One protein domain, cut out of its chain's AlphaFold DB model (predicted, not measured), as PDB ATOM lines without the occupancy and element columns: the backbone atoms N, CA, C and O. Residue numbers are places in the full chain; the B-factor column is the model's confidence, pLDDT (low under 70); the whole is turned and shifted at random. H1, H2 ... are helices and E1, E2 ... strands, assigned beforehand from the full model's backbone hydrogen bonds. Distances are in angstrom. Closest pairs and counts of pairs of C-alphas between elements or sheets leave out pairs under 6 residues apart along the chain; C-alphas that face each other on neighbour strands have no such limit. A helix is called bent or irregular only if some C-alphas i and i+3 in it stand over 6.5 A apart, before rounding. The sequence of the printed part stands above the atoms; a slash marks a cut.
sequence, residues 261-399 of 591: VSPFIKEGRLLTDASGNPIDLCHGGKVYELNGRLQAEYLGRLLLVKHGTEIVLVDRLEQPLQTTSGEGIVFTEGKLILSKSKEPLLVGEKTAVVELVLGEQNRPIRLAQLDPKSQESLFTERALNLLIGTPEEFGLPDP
ATOM      1  N   VAL A 261     218.159 267.984 192.997       87.25
ATOM      2  CA  VAL A 261     217.750 268.716 191.784       87.25
ATOM      3  C   VAL A 261     218.861 269.655 191.288       87.25
ATOM      4  O   VAL A 261     218.985 269.882 190.087       87.25
ATOM      5  N   SER A 262     219.691 270.211 192.179       91.31
ATOM      6  CA  SER A 262     220.631 271.274 191.797       91.31
ATOM      7  C   SER A 262     221.636 270.919 190.684       91.31
ATOM      8  O   SER A 262     221.927 271.842 189.920       91.31
ATOM      9  N   PRO A 263     222.190 269.694 190.566       89.44
ATOM     10  CA  PRO A 263     223.006 269.304 189.416       89.44
ATOM     11  C   PRO A 263     222.220 269.348 188.103       89.44
ATOM     12  O   PRO A 263     222.700 269.926 187.139       89.44
ATOM     13  N   PHE A 264     220.977 268.858 188.074       91.31
ATOM     14  CA  PHE A 264     220.135 268.885 186.870       91.31
ATOM     15  C   PHE A 264     219.902 270.314 186.357       91.31
ATOM     16  O   PHE A 264     220.005 270.549 185.161       91.31
ATOM     17  N   ILE A 265     219.687 271.286 187.250       92.88
ATOM     18  CA  ILE A 265     219.513 272.703 186.868       92.88
ATOM     19  C   ILE A 265     220.829 273.358 186.385       92.88
ATOM     20  O   ILE A 265     220.790 274.310 185.609       92.88
ATOM     21  N   LYS A 266     221.996 272.899 186.863       94.38
ATOM     22  CA  LYS A 266     223.314 273.523 186.598       94.38
ATOM     23  C   LYS A 266     224.092 272.896 185.442       94.38
ATOM     24  O   LYS A 266     224.839 273.595 184.766       94.38
ATOM     25  N   GLU A 267     223.981 271.583 185.310       94.44
ATOM     26  CA  GLU A 267     224.813 270.711 184.472       94.44
ATOM     27  C   GLU A 267     223.949 269.880 183.510       94.44
ATOM     28  O   GLU A 267     224.453 269.387 182.506       94.44
ATOM     29  N   GLY A 268     222.654 269.728 183.811       92.94
ATOM     30  CA  GLY A 268     221.702 269.009 182.976       92.94
ATOM     31  C   GLY A 268     221.233 269.805 181.760       92.94
ATOM     32  O   GLY A 268     221.186 271.037 181.753       92.94
ATOM     33  N   ARG A 269     220.851 269.071 180.718       95.94
ATOM     34  CA  ARG A 269     220.307 269.612 179.473       95.94
ATOM     35  C   ARG A 269     218.808 269.821 179.625       95.94
ATOM     36  O   ARG A 269     218.096 268.987 180.176       95.94
ATOM     37  N   LEU A 270     218.318 270.952 179.138       96.75
ATOM     38  CA  LEU A 270     216.899 271.278 179.189       96.75
ATOM     39  C   LEU A 270     216.131 270.454 178.146       96.75
ATOM     40  O   LEU A 270     216.564 270.374 176.997       96.75
ATOM     41  N   LEU A 271     214.998 269.869 178.542       96.50
ATOM     42  CA  LEU A 271     214.076 269.208 177.619       96.50
ATOM     43  C   LEU A 271     213.215 270.280 176.930       96.50
ATOM     44  O   LEU A 271     212.572 271.090 177.610       96.50
ATOM     45  N   THR A 272     213.204 270.297 175.598       97.81
ATOM     46  CA  THR A 272     212.486 271.298 174.788       97.81
ATOM     47  C   THR A 272     211.491 270.666 173.819       97.81
ATOM     48  O   THR A 272     211.535 269.461 173.570       97.81
ATOM     49  N   ASP A 273     210.596 271.479 173.258       97.12
ATOM     50  CA  ASP A 273     209.809 271.114 172.075       97.12
ATOM     51  C   ASP A 273     210.669 271.109 170.791       97.12
ATOM     52  O   ASP A 273     211.866 271.427 170.816       97.12
ATOM     53  N   ALA A 274     210.049 270.772 169.657       95.50
ATOM     54  CA  ALA A 274     210.694 270.743 168.342       95.50
ATOM     55  C   ALA A 274     211.096 272.136 167.800       95.50
ATOM     56  O   ALA A 274     211.806 272.220 166.799       95.50
ATOM     57  N   SER A 275     210.666 273.223 168.450       96.19
ATOM     58  CA  SER A 275     211.076 274.606 168.164       96.19
ATOM     59  C   SER A 275     212.170 275.114 169.118       96.19
ATOM     60  O   SER A 275     212.589 276.268 169.008       96.19
ATOM     61  N   GLY A 276     212.638 274.285 170.059       96.38
ATOM     62  CA  GLY A 276     213.633 274.654 171.068       96.38
ATOM     63  C   GLY A 276     213.072 275.412 172.281       96.38
ATOM     64  O   GLY A 276     213.852 275.908 173.097       96.38
ATOM     65  N   ASN A 277     211.746 275.508 172.448       97.06
ATOM     66  CA  ASN A 277     211.162 276.133 173.637       97.06
ATOM     67  C   ASN A 277     211.220 275.176 174.843       97.06
ATOM     68  O   ASN A 277     210.941 273.986 174.688       97.06
ATOM     69  N   PRO A 278     211.512 275.662 176.064       97.19
ATOM     70  CA  PRO A 278     211.476 274.848 177.280       97.19
ATOM     71  C   PRO A 278     210.134 274.140 177.502       97.19
ATOM     72  O   PRO A 278     209.078 274.767 177.405       97.19
ATOM     73  N   ILE A 279     210.168 272.872 177.923       97.12
ATOM     74  CA  ILE A 279     208.970 272.177 178.411       97.12
ATOM     75  C   ILE A 279     208.633 272.653 179.833       97.12
ATOM     76  O   ILE A 279     209.034 272.058 180.837       97.12
ATOM     77  N   ASP A 280     207.896 273.764 179.901       96.00
ATOM     78  CA  ASP A 280     207.303 274.310 181.125       96.00
ATOM     79  C   ASP A 280     206.066 273.489 181.546       96.00
ATOM     80  O   ASP A 280     205.129 273.280 180.766       96.00
ATOM     81  N   LEU A 281     206.035 273.041 182.805       95.88
ATOM     82  CA  LEU A 281     204.978 272.175 183.341       95.88
ATOM     83  C   LEU A 281     203.820 272.955 183.984       95.88
ATOM     84  O   LEU A 281     204.007 274.003 184.603       95.88
ATOM     85  N   CYS A 282     202.610 272.387 183.948       92.81
ATOM     86  CA  CYS A 282     201.399 272.981 184.537       92.81
ATOM     87  C   CYS A 282     201.444 273.129 186.073       92.81
ATOM     88  O   CYS A 282     200.603 273.803 186.669       92.81
ATOM     89  N   HIS A 283     202.405 272.482 186.737       84.50
ATOM     90  CA  HIS A 283     202.662 272.599 188.177       84.50
ATOM     91  C   HIS A 283     203.831 273.540 188.508       84.50
ATOM     92  O   HIS A 283     204.194 273.676 189.678       84.50
ATOM     93  N   GLY A 284     204.365 274.222 187.490       85.50
ATOM     94  CA  GLY A 284     205.558 275.050 187.558       85.50
ATOM     95  C   GLY A 284     206.837 274.245 187.332       85.50
ATOM     96  O   GLY A 284     206.895 273.042 187.596       85.50
ATOM     97  N   GLY A 285     207.870 274.957 186.892       91.75
ATOM     98  CA  GLY A 285     209.200 274.414 186.643       91.75
ATOM     99  C   GLY A 285     209.321 273.614 185.345       91.75
ATOM    100  O   GLY A 285     208.342 273.366 184.638       91.75
ATOM    101  N   LYS A 286     210.563 273.239 185.046       96.00
ATOM    102  CA  LYS A 286     210.994 272.606 183.793       96.00
ATOM    103  C   LYS A 286     211.465 271.171 183.994       96.00
ATOM    104  O   LYS A 286     211.764 270.756 185.116       96.00
ATOM    105  N   VAL A 287     211.553 270.428 182.891       95.88
ATOM    106  CA  VAL A 287     212.147 269.084 182.837       95.88
ATOM    107  C   VAL A 287     213.593 269.166 182.347       95.88
ATOM    108  O   VAL A 287     213.869 269.762 181.309       95.88
ATOM    109  N   TYR A 288     214.500 268.532 183.083       95.94
ATOM    110  CA  TYR A 288     215.924 268.447 182.777       95.94
ATOM    111  C   TYR A 288     216.351 266.994 182.605       95.94
ATOM    112  O   TYR A 288     215.900 266.116 183.342       95.94
ATOM    113  N   GLU A 289     217.263 266.772 181.669       93.69
ATOM    114  CA  GLU A 289     218.027 265.547 181.496       93.69
ATOM    115  C   GLU A 289     219.409 265.700 182.157       93.69
ATOM    116  O   GLU A 289     220.039 266.747 182.022       93.69
ATOM    117  N   LEU A 290     219.895 264.683 182.874       88.06
ATOM    118  CA  LEU A 290     221.311 264.576 183.253       88.06
ATOM    119  C   LEU A 290     221.743 263.110 183.419       88.06
ATOM    120  O   LEU A 290     221.190 262.383 184.251       88.06
ATOM    121  N   ASN A 291     222.788 262.702 182.692       83.62
ATOM    122  CA  ASN A 291     223.358 261.347 182.702       83.62
ATOM    123  C   ASN A 291     222.296 260.248 182.487       83.62
ATOM    124  O   ASN A 291     222.204 259.278 183.247       83.62
ATOM    125  N   GLY A 292     221.453 260.445 181.476       82.38
ATOM    126  CA  GLY A 292     220.362 259.561 181.098       82.38
ATOM    127  C   GLY A 292     219.086 259.738 181.927       82.38
ATOM    128  O   GLY A 292     218.139 258.992 181.729       82.38
ATOM    129  N   ARG A 293     219.008 260.652 182.899       84.31
ATOM    130  CA  ARG A 293     217.850 260.732 183.812       84.31
ATOM    131  C   ARG A 293     217.005 261.956 183.550       84.31
ATOM    132  O   ARG A 293     217.562 263.038 183.448       84.31
ATOM    133  N   LEU A 294     215.680 261.818 183.611       90.88
ATOM    134  CA  LEU A 294     214.783 262.971 183.692       90.88
ATOM    135  C   LEU A 294     214.404 263.333 185.134       90.88
ATOM    136  O   LEU A 294     214.004 262.484 185.937       90.88
ATOM    137  N   GLN A 295     214.476 264.627 185.430       91.75
ATOM    138  CA  GLN A 295     214.084 265.232 186.700       91.75
ATOM    139  C   GLN A 295     213.388 266.571 186.429       91.75
ATOM    140  O   GLN A 295     213.868 267.372 185.628       91.75
ATOM    141  N   ALA A 296     212.263 266.832 187.096       92.88
ATOM    142  CA  ALA A 296     211.591 268.130 187.045       92.88
ATOM    143  C   ALA A 296     211.812 268.917 188.341       92.88
ATOM    144  O   ALA A 296     211.738 268.347 189.434       92.88
ATOM    145  N   GLU A 297     212.026 270.232 188.226       89.19
ATOM    146  CA  GLU A 297     212.521 271.100 189.315       89.19
ATOM    147  C   GLU A 297     211.729 270.992 190.630       89.19
ATOM    148  O   GLU A 297     212.306 271.087 191.714       89.19
ATOM    149  N   TYR A 298     210.413 270.772 190.542       85.06
ATOM    150  CA  TYR A 298     209.520 270.678 191.702       85.06
ATOM    151  C   TYR A 298     208.822 269.322 191.867       85.06
ATOM    152  O   TYR A 298     208.191 269.110 192.903       85.06
ATOM    153  N   LEU A 299     208.915 268.411 190.889       86.06
ATOM    154  CA  LEU A 299     208.288 267.078 190.954       86.06
ATOM    155  C   LEU A 299     209.283 265.965 191.326       86.06
ATOM    156  O   LEU A 299     208.853 264.886 191.732       86.06
ATOM    157  N   GLY A 300     210.589 266.235 191.231       86.62
ATOM    158  CA  GLY A 300     211.641 265.250 191.471       86.62
ATOM    159  C   GLY A 300     211.914 264.381 190.244       86.62
ATOM    160  O   GLY A 300     211.700 264.804 189.104       86.62
ATOM    161  N   ARG A 301     212.418 263.164 190.477       86.19
ATOM    162  CA  ARG A 301     212.681 262.160 189.429       86.19
ATOM    163  C   ARG A 301     211.392 261.797 188.683       86.19
ATOM    164  O   ARG A 301     210.373 261.529 189.318       86.19
ATOM    165  N   LEU A 302     211.461 261.741 187.354       89.69
ATOM    166  CA  LEU A 302     210.346 261.334 186.495       89.69
ATOM    167  C   LEU A 302     210.442 259.848 186.123       89.69
ATOM    168  O   LEU A 302     211.535 259.280 186.094       89.69
ATOM    169  N   LEU A 303     209.295 259.228 185.846       87.50
ATOM    170  CA  LEU A 303     209.148 257.800 185.536       87.50
ATOM    171  C   LEU A 303     208.268 257.621 184.291       87.50
ATOM    172  O   LEU A 303     207.491 258.514 183.961       87.50
ATOM    173  N   LEU A 304     208.324 256.462 183.632       88.25
ATOM    174  CA  LEU A 304     207.362 256.096 182.580       88.25
ATOM    175  C   LEU A 304     206.416 254.990 183.074       88.25
ATOM    176  O   LEU A 304     206.858 254.001 183.661       88.25
ATOM    177  N   VAL A 305     205.112 255.171 182.844       85.50
ATOM    178  CA  VAL A 305     204.019 254.278 183.281       85.50
ATOM    179  C   VAL A 305     203.070 254.013 182.118       85.50
ATOM    180  O   VAL A 305     202.717 254.935 181.388       85.50
ATOM    181  N   LYS A 306     202.588 252.775 181.966       86.00
ATOM    182  CA  LYS A 306     201.487 252.469 181.042       86.00
ATOM    183  C   LYS A 306     200.159 252.954 181.623       86.00
ATOM    184  O   LYS A 306     199.722 252.490 182.672       86.00
ATOM    185  N   HIS A 307     199.498 253.859 180.913       87.75
ATOM    186  CA  HIS A 307     198.207 254.429 181.276       87.75
ATOM    187  C   HIS A 307     197.188 254.127 180.164       87.75
ATOM    188  O   HIS A 307     196.995 254.894 179.219       87.75
ATOM    189  N   GLY A 308     196.545 252.960 180.264       88.38
ATOM    190  CA  GLY A 308     195.692 252.422 179.202       88.38
ATOM    191  C   GLY A 308     196.530 251.844 178.059       88.38
ATOM    192  O   GLY A 308     197.287 250.898 178.271       88.38
ATOM    193  N   THR A 309     196.375 252.397 176.854       88.31
ATOM    194  CA  THR A 309     197.136 252.008 175.650       88.31
ATOM    195  C   THR A 309     198.405 252.832 175.428       88.31
ATOM    196  O   THR A 309     199.223 252.452 174.598       88.31
ATOM    197  N   GLU A 310     198.574 253.956 176.130       91.56
ATOM    198  CA  GLU A 310     199.752 254.824 176.014       91.56
ATOM    199  C   GLU A 310     200.740 254.559 177.159       91.56
ATOM    200  O   GLU A 310     200.349 254.168 178.260       91.56
ATOM    201  N   ILE A 311     202.027 254.811 176.918       90.19
ATOM    202  CA  ILE A 311     203.049 254.907 177.967       90.19
ATOM    203  C   ILE A 311     203.301 256.399 178.186       90.19
ATOM    204  O   ILE A 311     203.607 257.120 177.239       90.19
ATOM    205  N   VAL A 312     203.129 256.884 179.412       94.38
ATOM    206  CA  VAL A 312     203.088 258.316 179.738       94.38
ATOM    207  C   VAL A 312     204.147 258.667 180.780       94.38
ATOM    208  O   VAL A 312     204.451 257.861 181.664       94.38
ATOM    209  N   LEU A 313     204.731 259.861 180.668       94.25
ATOM    210  CA  LEU A 313     205.716 260.365 181.623       94.25
ATOM    211  C   LEU A 313     204.981 260.868 182.872       94.25
ATOM    212  O   LEU A 313     204.082 261.705 182.770       94.25
ATOM    213  N   VAL A 314     205.353 260.355 184.042       92.44
ATOM    214  CA  VAL A 314     204.701 260.632 185.330       92.44
ATOM    215  C   VAL A 314     205.684 261.153 186.380       92.44
ATOM    216  O   VAL A 314     206.899 260.966 186.272       92.44
ATOM    217  N   ASP A 315     205.147 261.785 187.423       89.31
ATOM    218  CA  ASP A 315     205.889 262.079 188.649       89.31
ATOM    219  C   ASP A 315     205.948 260.861 189.600       89.31
ATOM    220  O   ASP A 315     205.394 259.790 189.332       89.31
ATOM    221  N   ARG A 316     206.596 261.015 190.764       82.50
ATOM    222  CA  ARG A 316     206.673 259.948 191.785       82.50
ATOM    223  C   ARG A 316     205.325 259.636 192.475       82.50
ATOM    224  O   ARG A 316     205.283 258.738 193.310       82.50
ATOM    225  N   LEU A 317     204.239 260.349 192.151       81.00
ATOM    226  CA  LEU A 317     202.855 260.042 192.544       81.00
ATOM    227  C   LEU A 317     202.076 259.325 191.422       81.00
ATOM    228  O   LEU A 317     200.851 259.214 191.506       81.00
ATOM    229  N   GLU A 318     202.764 258.851 190.379       87.19
ATOM    230  CA  GLU A 318     202.172 258.208 189.198       87.19
ATOM    231  C   GLU A 318     201.197 259.148 188.440       87.19
ATOM    232  O   GLU A 318     200.338 258.690 187.689       87.19
ATOM    233  N   GLN A 319     201.313 260.476 188.621       90.62
ATOM    234  CA  GLN A 319     200.467 261.465 187.941       90.62
ATOM    235  C   GLN A 319     201.071 261.847 186.578       90.62
ATOM    236  O   GLN A 319     202.227 262.277 186.547       90.62
ATOM    237  N   PRO A 320     200.322 261.750 185.458       95.00
ATOM    238  CA  PRO A 320     200.807 262.159 184.139       95.00
ATOM    239  C   PRO A 320     201.232 263.628 184.100       95.00
ATOM    240  O   PRO A 320     200.457 264.520 184.459       95.00
ATOM    241  N   LEU A 321     202.452 263.886 183.627       95.19
ATOM    242  CA  LEU A 321     202.947 265.242 183.420       95.19
ATOM    243  C   LEU A 321     202.140 265.934 182.327       95.19
ATOM    244  O   LEU A 321     201.873 265.356 181.272       95.19
ATOM    245  N   GLN A 322     201.820 267.203 182.574       96.56
ATOM    246  CA  GLN A 322     201.205 268.081 181.591       96.56
ATOM    247  C   GLN A 322     202.012 269.368 181.432       96.56
ATOM    248  O   GLN A 322     202.469 269.958 182.416       96.56
ATOM    249  N   THR A 323     202.152 269.819 180.190       96.62
ATOM    250  CA  THR A 323     202.688 271.140 179.837       96.62
ATOM    251  C   THR A 323     201.754 272.263 180.300       96.62
ATOM    252  O   THR A 323     200.588 272.038 180.637       96.62
ATOM    253  N   THR A 324     202.212 273.512 180.237       95.81
ATOM    254  CA  THR A 324     201.343 274.698 180.377       95.81
ATOM    255  C   THR A 324     200.229 274.783 179.315       95.81
ATOM    256  O   THR A 324     199.180 275.357 179.601       95.81
ATOM    257  N   SER A 325     200.387 274.154 178.139       95.12
ATOM    258  CA  SER A 325     199.322 273.970 177.128       95.12
ATOM    259  C   SER A 325     198.357 272.804 177.434       95.12
ATOM    260  O   SER A 325     197.432 272.519 176.662       95.12
ATOM    261  N   GLY A 326     198.549 272.109 178.561       96.12
ATOM    262  CA  GLY A 326     197.752 270.952 178.965       96.12
ATOM    263  C   GLY A 326     197.922 269.751 178.031       96.12
ATOM    264  O   GLY A 326     196.961 269.014 177.806       96.12
ATOM    265  N   GLU A 327     199.083 269.602 177.395       96.88
ATOM    266  CA  GLU A 327     199.470 268.402 176.645       96.88
ATOM    267  C   GLU A 327     200.208 267.428 177.550       96.88
ATOM    268  O   GLU A 327     200.989 267.848 178.398       96.88
ATOM    269  N   GLY A 328     199.952 266.132 177.374       96.75
ATOM    270  CA  GLY A 328     200.707 265.095 178.068       96.75
ATOM    271  C   GLY A 328     202.061 264.873 177.401       96.75
ATOM    272  O   GLY A 328     202.197 265.085 176.196       96.75
ATOM    273  N   ILE A 329     203.041 264.396 178.163       96.62
ATOM    274  CA  ILE A 329     204.285 263.860 177.599       96.62
ATOM    275  C   ILE A 329     204.141 262.339 177.535       96.62
ATOM    276  O   ILE A 329     203.910 261.695 178.562       96.62
ATOM    277  N   VAL A 330     204.253 261.765 176.338       95.94
ATOM    278  CA  VAL A 330     204.068 260.325 176.106       95.94
ATOM    279  C   VAL A 330     205.276 259.719 175.404       95.94
ATOM    280  O   VAL A 330     205.997 260.394 174.674       95.94
ATOM    281  N   PHE A 331     205.508 258.435 175.650       93.06
ATOM    282  CA  PHE A 331     206.521 257.643 174.974       93.06
ATOM    283  C   PHE A 331     205.907 256.947 173.754       93.06
ATOM    284  O   PHE A 331     204.840 256.336 173.839       93.06
ATOM    285  N   THR A 332     206.568 257.039 172.603       90.81
ATOM    286  CA  THR A 332     206.141 256.417 171.339       90.81
ATOM    287  C   THR A 332     207.368 256.197 170.455       90.81
ATOM    288  O   THR A 332     208.220 257.076 170.365       90.81
ATOM    289  N   GLU A 333     207.489 255.026 169.820       87.69
ATOM    290  CA  GLU A 333     208.558 254.711 168.846       87.69
ATOM    291  C   GLU A 333     209.993 255.020 169.331       87.69
ATOM    292  O   GLU A 333     210.860 255.449 168.568       87.69
ATOM    293  N   GLY A 334     210.272 254.804 170.621       86.50
ATOM    294  CA  GLY A 334     211.606 255.038 171.189       86.50
ATOM    295  C   GLY A 334     211.867 256.484 171.607       86.50
ATOM    296  O   GLY A 334     212.970 256.777 172.053       86.50
ATOM    297  N   LYS A 335     210.886 257.380 171.480       92.12
ATOM    298  CA  LYS A 335     211.021 258.827 171.686       92.12
ATOM    299  C   LYS A 335     210.031 259.317 172.739       92.12
ATOM    300  O   LYS A 335     208.964 258.726 172.911       92.12
ATOM    301  N   LEU A 336     210.345 260.430 173.401       94.31
ATOM    302  CA  LEU A 336     209.318 261.242 174.059       94.31
ATOM    303  C   LEU A 336     208.699 262.221 173.058       94.31
ATOM    304  O   LEU A 336     209.420 262.897 172.324       94.31
ATOM    305  N   ILE A 337     207.370 262.313 173.056       96.81
ATOM    306  CA  ILE A 337     206.590 263.212 172.200       96.81
ATOM    307  C   ILE A 337     205.508 263.947 173.009       96.81
ATOM    308  O   ILE A 337     205.065 263.475 174.063       96.81
ATOM    309  N   LEU A 338     205.042 265.088 172.500       97.56
ATOM    310  CA  LEU A 338     203.859 265.782 173.019       97.56
ATOM    311  C   LEU A 338     202.566 265.106 172.540       97.56
ATOM    312  O   LEU A 338     202.433 264.719 171.377       97.56
ATOM    313  N   SER A 339     201.592 264.935 173.437       96.25
ATOM    314  CA  SER A 339     200.479 264.015 173.186       96.25
ATOM    315  C   SER A 339     199.467 264.486 172.140       96.25
ATOM    316  O   SER A 339     198.826 263.618 171.538       96.25
ATOM    317  N   LYS A 340     199.322 265.800 171.883       96.06
ATOM    318  CA  LYS A 340     198.389 266.331 170.870       96.06
ATOM    319  C   LYS A 340     199.113 266.785 169.604       96.06
ATOM    320  O   LYS A 340     198.663 266.408 168.527       96.06
ATOM    321  N   SER A 341     200.209 267.543 169.713       96.06
ATOM    322  CA  SER A 341     200.982 267.975 168.533       96.06
ATOM    323  C   SER A 341     201.724 266.822 167.847       96.06
ATOM    324  O   SER A 341     201.986 266.894 166.649       96.06
ATOM    325  N   LYS A 342     202.027 265.744 168.591       96.62
ATOM    326  CA  LYS A 342     202.891 264.617 168.183       96.62
ATOM    327  C   LYS A 342     204.332 265.023 167.851       96.62
ATOM    328  O   LYS A 342     205.088 264.222 167.305       96.62
ATOM    329  N   GLU A 343     204.737 266.233 168.230       96.12
ATOM    330  CA  GLU A 343     206.108 266.713 168.070       96.12
ATOM    331  C   GLU A 343     207.069 265.967 169.012       96.12
ATOM    332  O   GLU A 343     206.721 265.727 170.175       96.12
ATOM    333  N   PRO A 344     208.280 265.608 168.544       95.88
ATOM    334  CA  PRO A 344     209.311 265.030 169.394       95.88
ATOM    335  C   PRO A 344     209.859 266.061 170.375       95.88
ATOM    336  O   PRO A 344     210.130 267.204 170.010       95.88
ATOM    337  N   LEU A 345     210.089 265.625 171.611       96.25
ATOM    338  CA  LEU A 345     210.881 266.392 172.565       96.25
ATOM    339  C   LEU A 345     212.367 266.266 172.227       96.25
ATOM    340  O   LEU A 345     212.817 265.217 171.757       96.25
ATOM    341  N   LEU A 346     213.132 267.326 172.480       96.06
ATOM    342  CA  LEU A 346     214.570 267.388 172.228       96.06
ATOM    343  C   LEU A 346     215.353 267.527 173.540       96.06
ATOM    344  O   LEU A 346     214.905 268.190 174.475       96.06
ATOM    345  N   VAL A 347     216.539 266.922 173.594       92.06
ATOM    346  CA  VAL A 347     217.559 267.151 174.623       92.06
ATOM    347  C   VAL A 347     218.707 267.901 173.948       92.06
ATOM    348  O   VAL A 347     219.529 267.316 173.242       92.06
ATOM    349  N   GLY A 348     218.734 269.226 174.110       91.69
ATOM    350  CA  GLY A 348     219.535 270.086 173.235       91.69
ATOM    351  C   GLY A 348     218.960 270.101 171.814       91.69
ATOM    352  O   GLY A 348     217.763 270.282 171.638       91.69
ATOM    353  N   GLU A 349     219.799 269.901 170.798       91.88
ATOM    354  CA  GLU A 349     219.397 269.965 169.378       91.88
ATOM    355  C   GLU A 349     218.875 268.625 168.813       91.88
ATOM    356  O   GLU A 349     218.488 268.548 167.649       91.88
ATOM    357  N   LYS A 350     218.866 267.550 169.615       92.44
ATOM    358  CA  LYS A 350     218.581 266.172 169.173       92.44
ATOM    359  C   LYS A 350     217.398 265.561 169.916       92.44
ATOM    360  O   LYS A 350     217.156 265.879 171.074       92.44
ATOM    361  N   THR A 351     216.664 264.659 169.263       91.50
ATOM    362  CA  THR A 351     215.483 264.000 169.848       91.50
ATOM    363  C   THR A 351     215.805 263.246 171.139       91.50
ATOM    364  O   THR A 351     216.784 262.506 171.200       91.50
ATOM    365  N   ALA A 352     214.926 263.380 172.133       88.56
ATOM    366  CA  ALA A 352     214.928 262.630 173.383       88.56
ATOM    367  C   ALA A 352     214.587 261.149 173.128       88.56
ATOM    368  O   ALA A 352     213.411 260.765 173.107       88.56
ATOM    369  N   VAL A 353     215.613 260.322 172.917       87.50
ATOM    370  CA  VAL A 353     215.481 258.865 172.770       87.50
ATOM    371  C   VAL A 353     215.438 258.220 174.154       87.50
ATOM    372  O   VAL A 353     216.174 258.634 175.046       87.50
ATOM    373  N   VAL A 354     214.573 257.218 174.339       84.00
ATOM    374  CA  VAL A 354     214.399 256.468 175.592       84.00
ATOM    375  C   VAL A 354     214.875 255.027 175.419       84.00
ATOM    376  O   VAL A 354     214.336 254.266 174.607       84.00
ATOM    377  N   GLU A 355     215.855 254.638 176.228       79.19
ATOM    378  CA  GLU A 355     216.512 253.333 176.180       79.19
ATOM    379  C   GLU A 355     216.549 252.670 177.570       79.19
ATOM    380  O   GLU A 355     216.604 253.317 178.618       79.19
ATOM    381  N   LEU A 356     216.478 251.341 177.591       69.38
ATOM    382  CA  LEU A 356     216.470 250.506 178.787       69.38
ATOM    383  C   LEU A 356     217.853 249.883 178.975       69.38
ATOM    384  O   LEU A 356     218.256 249.045 178.174       69.38
ATOM    385  N   VAL A 357     218.575 250.261 180.032       58.88
ATOM    386  CA  VAL A 357     219.825 249.577 180.395       58.88
ATOM    387  C   VAL A 357     219.522 248.291 181.150       58.88
ATOM    388  O   VAL A 357     218.733 248.291 182.095       58.88
ATOM    389  N   LEU A 358     220.196 247.212 180.753       53.09
ATOM    390  CA  LEU A 358     220.105 245.904 181.393       53.09
ATOM    391  C   LEU A 358     221.460 245.487 181.980       53.09
ATOM    392  O   LEU A 358     222.466 245.412 181.275       53.09
ATOM    393  N   GLY A 359     221.448 245.169 183.276       43.75
ATOM    394  CA  GLY A 359     222.459 244.326 183.913       43.75
ATOM    395  C   GLY A 359     223.878 244.879 184.025       43.75
ATOM    396  O   GLY A 359     224.147 246.072 183.882       43.75
ATOM    397  N   GLU A 360     224.804 243.964 184.320       32.12
ATOM    398  CA  GLU A 360     226.190 244.262 184.711       32.12
ATOM    399  C   GLU A 360     227.038 244.837 183.564       32.12
ATOM    400  O   GLU A 360     228.148 245.315 183.790       32.12
ATOM    401  N   GLN A 361     226.525 244.815 182.330       38.69
ATOM    402  CA  GLN A 361     227.228 245.330 181.156       38.69
ATOM    403  C   GLN A 361     226.850 246.752 180.737       38.69
ATOM    404  O   GLN A 361     227.443 247.267 179.792       38.69
ATOM    405  N   ASN A 362     225.884 247.394 181.401       46.94
ATOM    406  CA  ASN A 362     225.420 248.746 181.060       46.94
ATOM    407  C   ASN A 362     224.947 248.935 179.598       46.94
ATOM    408  O   ASN A 362     224.862 250.073 179.137       46.94
ATOM    409  N   ARG A 363     224.628 247.865 178.852       52.03
ATOM    410  CA  ARG A 363     224.170 248.001 177.460       52.03
ATOM    411  C   ARG A 363     222.736 248.552 177.433       52.03
ATOM    412  O   ARG A 363     221.866 247.939 178.061       52.03
ATOM    413  N   PRO A 364     222.471 249.673 176.739       59.59
ATOM    414  CA  PRO A 364     221.118 250.166 176.529       59.59
ATOM    415  C   PRO A 364     220.429 249.396 175.391       59.59
ATOM    416  O   PRO A 364     221.073 248.936 174.447       59.59
ATOM    417  N   ILE A 365     219.107 249.253 175.485       63.28
ATOM    418  CA  ILE A 365     218.236 248.728 174.428       63.28
ATOM    419  C   ILE A 365     217.153 249.764 174.137       63.28
ATOM    420  O   ILE A 365     216.426 250.180 175.043       63.28
ATOM    421  N   ARG A 366     216.976 250.144 172.868       71.25
ATOM    422  CA  ARG A 366     215.861 251.008 172.458       71.25
ATOM    423  C   ARG A 366     214.534 250.315 172.718       71.25
ATOM    424  O   ARG A 366     214.246 249.282 172.119       71.25
ATOM    425  N   LEU A 367     213.673 250.938 173.521       72.25
ATOM    426  CA  LEU A 367     212.331 250.412 173.796       72.25
ATOM    427  C   LEU A 367     211.506 250.185 172.514       72.25
ATOM    428  O   LEU A 367     210.694 249.269 172.477       72.25
ATOM    429  N   ALA A 368     211.759 250.959 171.451       74.75
ATOM    430  CA  ALA A 368     211.152 250.781 170.126       74.75
ATOM    431  C   ALA A 368     211.420 249.416 169.470       74.75
ATOM    432  O   ALA A 368     210.640 248.985 168.629       74.75
ATOM    433  N   GLN A 369     212.546 248.776 169.805       73.25
ATOM    434  CA  GLN A 369     212.984 247.507 169.216       73.25
ATOM    435  C   GLN A 369     212.446 246.289 169.981       73.25
ATOM    436  O   GLN A 369     212.539 245.167 169.490       73.25
ATOM    437  N   LEU A 370     211.872 246.501 171.168       66.94
ATOM    438  CA  LEU A 370     211.133 245.471 171.890       66.94
ATOM    439  C   LEU A 370     209.768 245.276 171.230       66.94
ATOM    440  O   LEU A 370     209.099 246.249 170.876       66.94
ATOM    441  N   ASP A 371     209.313 244.031 171.108       74.75
ATOM    442  CA  ASP A 371     207.978 243.757 170.583       74.75
ATOM    443  C   ASP A 371     206.876 244.310 171.524       74.75
ATOM    444  O   ASP A 371     207.110 244.472 172.731       74.75
ATOM    445  N   PRO A 372     205.653 244.573 171.023       72.94
ATOM    446  CA  PRO A 372     204.585 245.170 171.825       72.94
ATOM    447  C   PRO A 372     204.196 244.373 173.076       72.94
ATOM    448  O   PRO A 372     203.761 244.977 174.054       72.94
ATOM    449  N   LYS A 373     204.361 243.042 173.085       70.75
ATOM    450  CA  LYS A 373     204.057 242.194 174.246       70.75
ATOM    451  C   LYS A 373     205.165 242.278 175.298       70.75
ATOM    452  O   LYS A 373     204.860 242.311 176.489       70.75
ATOM    453  N   SER A 374     206.429 242.366 174.886       70.69
ATOM    454  CA  SER A 374     207.546 242.643 175.801       70.69
ATOM    455  C   SER A 374     207.439 244.045 176.411       70.69
ATOM    456  O   SER A 374     207.555 244.184 177.629       70.69
ATOM    457  N   GLN A 375     207.112 245.069 175.611       72.19
ATOM    458  CA  GLN A 375     206.799 246.412 176.128       72.19
ATOM    459  C   GLN A 375     205.603 246.379 177.098       72.19
ATOM    460  O   GLN A 375     205.678 246.918 178.201       72.19
ATOM    461  N   GLU A 376     204.511 245.705 176.729       69.94
ATOM    462  CA  GLU A 376     203.338 245.537 177.590       69.94
ATOM    463  C   GLU A 376     203.694 244.868 178.922       69.94
ATOM    464  O   GLU A 376     203.294 245.379 179.968       69.94
ATOM    465  N   SER A 377     204.468 243.781 178.910       67.38
ATOM    466  CA  SER A 377     204.877 243.078 180.129       67.38
ATOM    467  C   SER A 377     205.734 243.957 181.044       67.38
ATOM    468  O   SER A 377     205.532 243.940 182.256       67.38
ATOM    469  N   LEU A 378     206.646 244.755 180.476       69.62
ATOM    470  CA  LEU A 378     207.529 245.657 181.221       69.62
ATOM    471  C   LEU A 378     206.758 246.731 182.005       69.62
ATOM    472  O   LEU A 378     207.052 246.959 183.177       69.62
ATOM    473  N   PHE A 379     205.760 247.371 181.389       72.62
ATOM    474  CA  PHE A 379     205.016 248.474 182.017       72.62
ATOM    475  C   PHE A 379     203.704 248.062 182.713       72.62
ATOM    476  O   PHE A 379     203.061 248.912 183.327       72.62
ATOM    477  N   THR A 380     203.268 246.799 182.623       64.00
ATOM    478  CA  THR A 380     202.005 246.351 183.255       64.00
ATOM    479  C   THR A 380     202.133 246.161 184.770       64.00
ATOM    480  O   THR A 380     201.141 246.317 185.478       64.00
ATOM    481  N   GLU A 381     203.329 245.866 185.295       54.09
ATOM    482  CA  GLU A 381     203.509 245.693 186.744       54.09
ATOM    483  C   GLU A 381     203.805 246.998 187.497       54.09
ATOM    484  O   GLU A 381     203.287 247.186 188.601       54.09
ATOM    485  N   ARG A 382     204.693 247.862 186.974       58.22
ATOM    486  CA  ARG A 382     205.241 249.029 187.701       58.22
ATOM    487  C   ARG A 382     205.665 250.170 186.772       58.22
ATOM    488  O   ARG A 382     205.923 249.974 185.589       58.22
ATOM    489  N   ALA A 383     205.814 251.356 187.363       64.81
ATOM    490  CA  ALA A 383     206.555 252.472 186.780       64.81
ATOM    491  C   ALA A 383     208.031 252.103 186.570       64.81
ATOM    492  O   ALA A 383     208.640 251.501 187.458       64.81
ATOM    493  N   LEU A 384     208.615 252.498 185.434       70.62
ATOM    494  CA  LEU A 384     210.003 252.184 185.094       70.62
ATOM    495  C   LEU A 384     210.925 253.406 185.089       70.62
ATOM    496  O   LEU A 384     210.566 254.509 184.667       70.62
ATOM    497  N   ASN A 385     212.153 253.141 185.533       64.44
ATOM    498  CA  ASN A 385     213.320 254.000 185.411       64.44
ATOM    499  C   ASN A 385     214.047 253.656 184.105       64.44
ATOM    500  O   ASN A 385     214.441 252.508 183.916       64.44
ATOM    501  N   LEU A 386     214.238 254.635 183.224       75.31
ATOM    502  CA  LEU A 386     214.824 254.448 181.891       75.31
ATOM    503  C   LEU A 386     215.922 255.486 181.647       75.31
ATOM    504  O   LEU A 386     215.928 256.524 182.314       75.31
ATOM    505  N   LEU A 387     216.841 255.197 180.720       76.06
ATOM    506  CA  LEU A 387     217.798 256.190 180.244       76.06
ATOM    507  C   LEU A 387     217.187 257.020 179.114       76.06
ATOM    508  O   LEU A 387     216.481 256.489 178.261       76.06
ATOM    509  N   ILE A 388     217.440 258.326 179.123       81.56
ATOM    510  CA  ILE A 388     216.891 259.301 178.180       81.56
ATOM    511  C   ILE A 388     218.007 260.263 177.770       81.56
ATOM    512  O   ILE A 388     218.609 260.891 178.634       81.56
ATOM    513  N   GLY A 389     218.297 260.358 176.472       80.56
ATOM    514  CA  GLY A 389     219.451 261.096 175.941       80.56
ATOM    515  C   GLY A 389     219.442 261.182 174.414       80.56
ATOM    516  O   GLY A 389     218.409 260.924 173.786       80.56
ATOM    517  N   THR A 390     220.575 261.550 173.813       79.31
ATOM    518  CA  THR A 390     220.741 261.599 172.349       79.31
ATOM    519  C   THR A 390     221.296 260.272 171.806       79.31
ATOM    520  O   THR A 390     221.881 259.496 172.565       79.31
ATOM    521  N   PRO A 391     221.140 259.968 170.499       73.62
ATOM    522  CA  PRO A 391     221.626 258.712 169.916       73.62
ATOM    523  C   PRO A 391     223.114 258.423 170.177       73.62
ATOM    524  O   PRO A 391     223.488 257.276 170.419       73.62
ATOM    525  N   GLU A 392     223.955 259.454 170.176       76.00
ATOM    526  CA  GLU A 392     225.418 259.336 170.244       76.00
ATOM    527  C   GLU A 392     225.899 258.953 171.645       76.00
ATOM    528  O   GLU A 392     226.913 258.274 171.788       76.00
ATOM    529  N   GLU A 393     225.157 259.337 172.684       71.75
ATOM    530  CA  GLU A 393     225.456 258.992 174.080       71.75
ATOM    531  C   GLU A 393     225.186 257.516 174.377       71.75
ATOM    532  O   GLU A 393     225.804 256.933 175.268       71.75
ATOM    533  N   PHE A 394     224.317 256.895 173.578       65.56
ATOM    534  CA  PHE A 394     224.108 255.450 173.536       65.56
ATOM    535  C   PHE A 394     225.024 254.752 172.507       65.56
ATOM    536  O   PHE A 394     224.966 253.533 172.356       65.56
ATOM    537  N   GLY A 395     225.903 255.500 171.826       60.75
ATOM    538  CA  GLY A 395     226.862 254.988 170.840       60.75
ATOM    539  C   GLY A 395     226.251 254.628 169.484       60.75
ATOM    540  O   GLY A 395     226.812 253.806 168.761       60.75
ATOM    541  N   LEU A 396     225.089 255.194 169.149       58.91
ATOM    542  CA  LEU A 396     224.288 254.810 167.988       58.91
ATOM    543  C   LEU A 396     224.433 255.835 166.851       58.91
ATOM    544  O   LEU A 396     224.574 257.028 167.126       58.91
ATOM    545  N   PRO A 397     224.389 255.400 165.575       55.44
ATOM    546  CA  PRO A 397     224.478 256.311 164.440       55.44
ATOM    547  C   PRO A 397     223.298 257.287 164.414       55.44
ATOM    548  O   PRO A 397     222.166 256.937 164.773       55.44
ATOM    549  N   ASP A 398     223.578 258.509 163.959       54.44
ATOM    550  CA  ASP A 398     222.578 259.557 163.754       54.44
ATOM    551  C   ASP A 398     221.517 259.057 162.745       54.44
ATOM    552  O   ASP A 398     221.897 258.460 161.733       54.44
ATOM    553  N   PRO A 399     220.198 259.258 162.949       47.38
ATOM    554  CA  PRO A 399     219.164 258.639 162.103       47.38
ATOM    555  C   PRO A 399     219.063 259.145 160.649       47.38
ATOM    556  O   PRO A 399     218.051 258.892 159.996       47.38
TER     557      PRO A 399
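Overview. This is residues 261 to 399 of the 591 residues of an uncharacterized protein of Polystyrenella longa (UniProt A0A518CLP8). Three small antiparallel sheets, E1 E2 E3, E4 E5 E6 E7 and E9 E8 E10, gather into one rounded body with long loops between strands. H1 packs across the first sheet, while H2 and the short H3 lie at the outside, beside the second and third. The printed part has 139 residues, under half of them in named elements, in the order H1, E1 to E9, H2, E10, H3; the class is mixed, helices and strands. It is compact, with a radius of gyration of the C-alphas of 14.0 A and spans of 34 by 32 by 27 A.

Along the chain. Find C-alpha 261 at (217.750, 268.716, 191.784); from there H1 runs to residue 267, 10.4 A away. Next come E1, residues 269 to 272, E2, 287 to 290, and E3, 293 to 296. Look then for E4, residues 303 to 307, 12.2 A, E5, 310 to 314, 12.0 A, E6, 329 to 332, and E7, 335 to 338. E8, the longest strand, starts with C-alpha 353 at (215.481, 258.865, 172.770) and covers residues 353 to 358, 16.2 A. E9 is residues 363 to 366, H2 372 to 381, 15.0 A, and E10 387 to 389. H3, residues 391 to 394, ends with C-alpha 394 at (224.108, 255.450, 173.536).

Arrangement. E1 E2 E3 form a meander, each strand the antiparallel neighbour of the one before; look for N 269 and O 289 at 2.8 A and N 288 and O 295 at 2.9 A. H1 is on this sheet at a height of 8.4 A, over E2 and across the strands at 64 degrees on the local plane; the closest C-alphas of H1 and E2, Phe 264 and Leu 290, are 5.7 A apart. E4 E5 E6 E7 form a second meander, strongly twisted, with N 305 and O 312 at 3.0 A, N 331 and O 311 at 2.8 A and N 330 and O 337 at 3.0 A. H2 only grazes it, with residues 375 to 381; the closest C-alphas of H2 and E4, Phe 379 and Lys 306, are 5.4 A apart. H2 is only just irregular, C-alphas 378 and 381 being 6.8 A apart. E9, H2 and E10 make a split strand-helix-strand unit, with E8 between its two strands and a right-handed crossover. Find N 355 and O 387 at 2.8 A and N 365 and O 356 at 2.8 A. H3 only grazes this sheet, with residues 391 to 394. Between sheets, the closest C-alphas of E7 and E8, Lys 335 and Val 353, are 4.6 A apart, and those of E3 and E10, Arg 293 and Leu 387, 5.8 A. Every O i to N i+4 pair is within hydrogen-bond range in H1, 5 of 6 in H2, and H3 is too short for one.

Size, cuts and confidence. The two C-alphas farthest apart, Ser 325 and Glu 360, are 40.8 A apart, and the printed part has no cut. The links E1 to E2, E5 to E6 and E7 to E8 are long. Mean pLDDT of the printed part is 83.3; look for values under 70 at residues 356 to 365 and 394 to 399, among others.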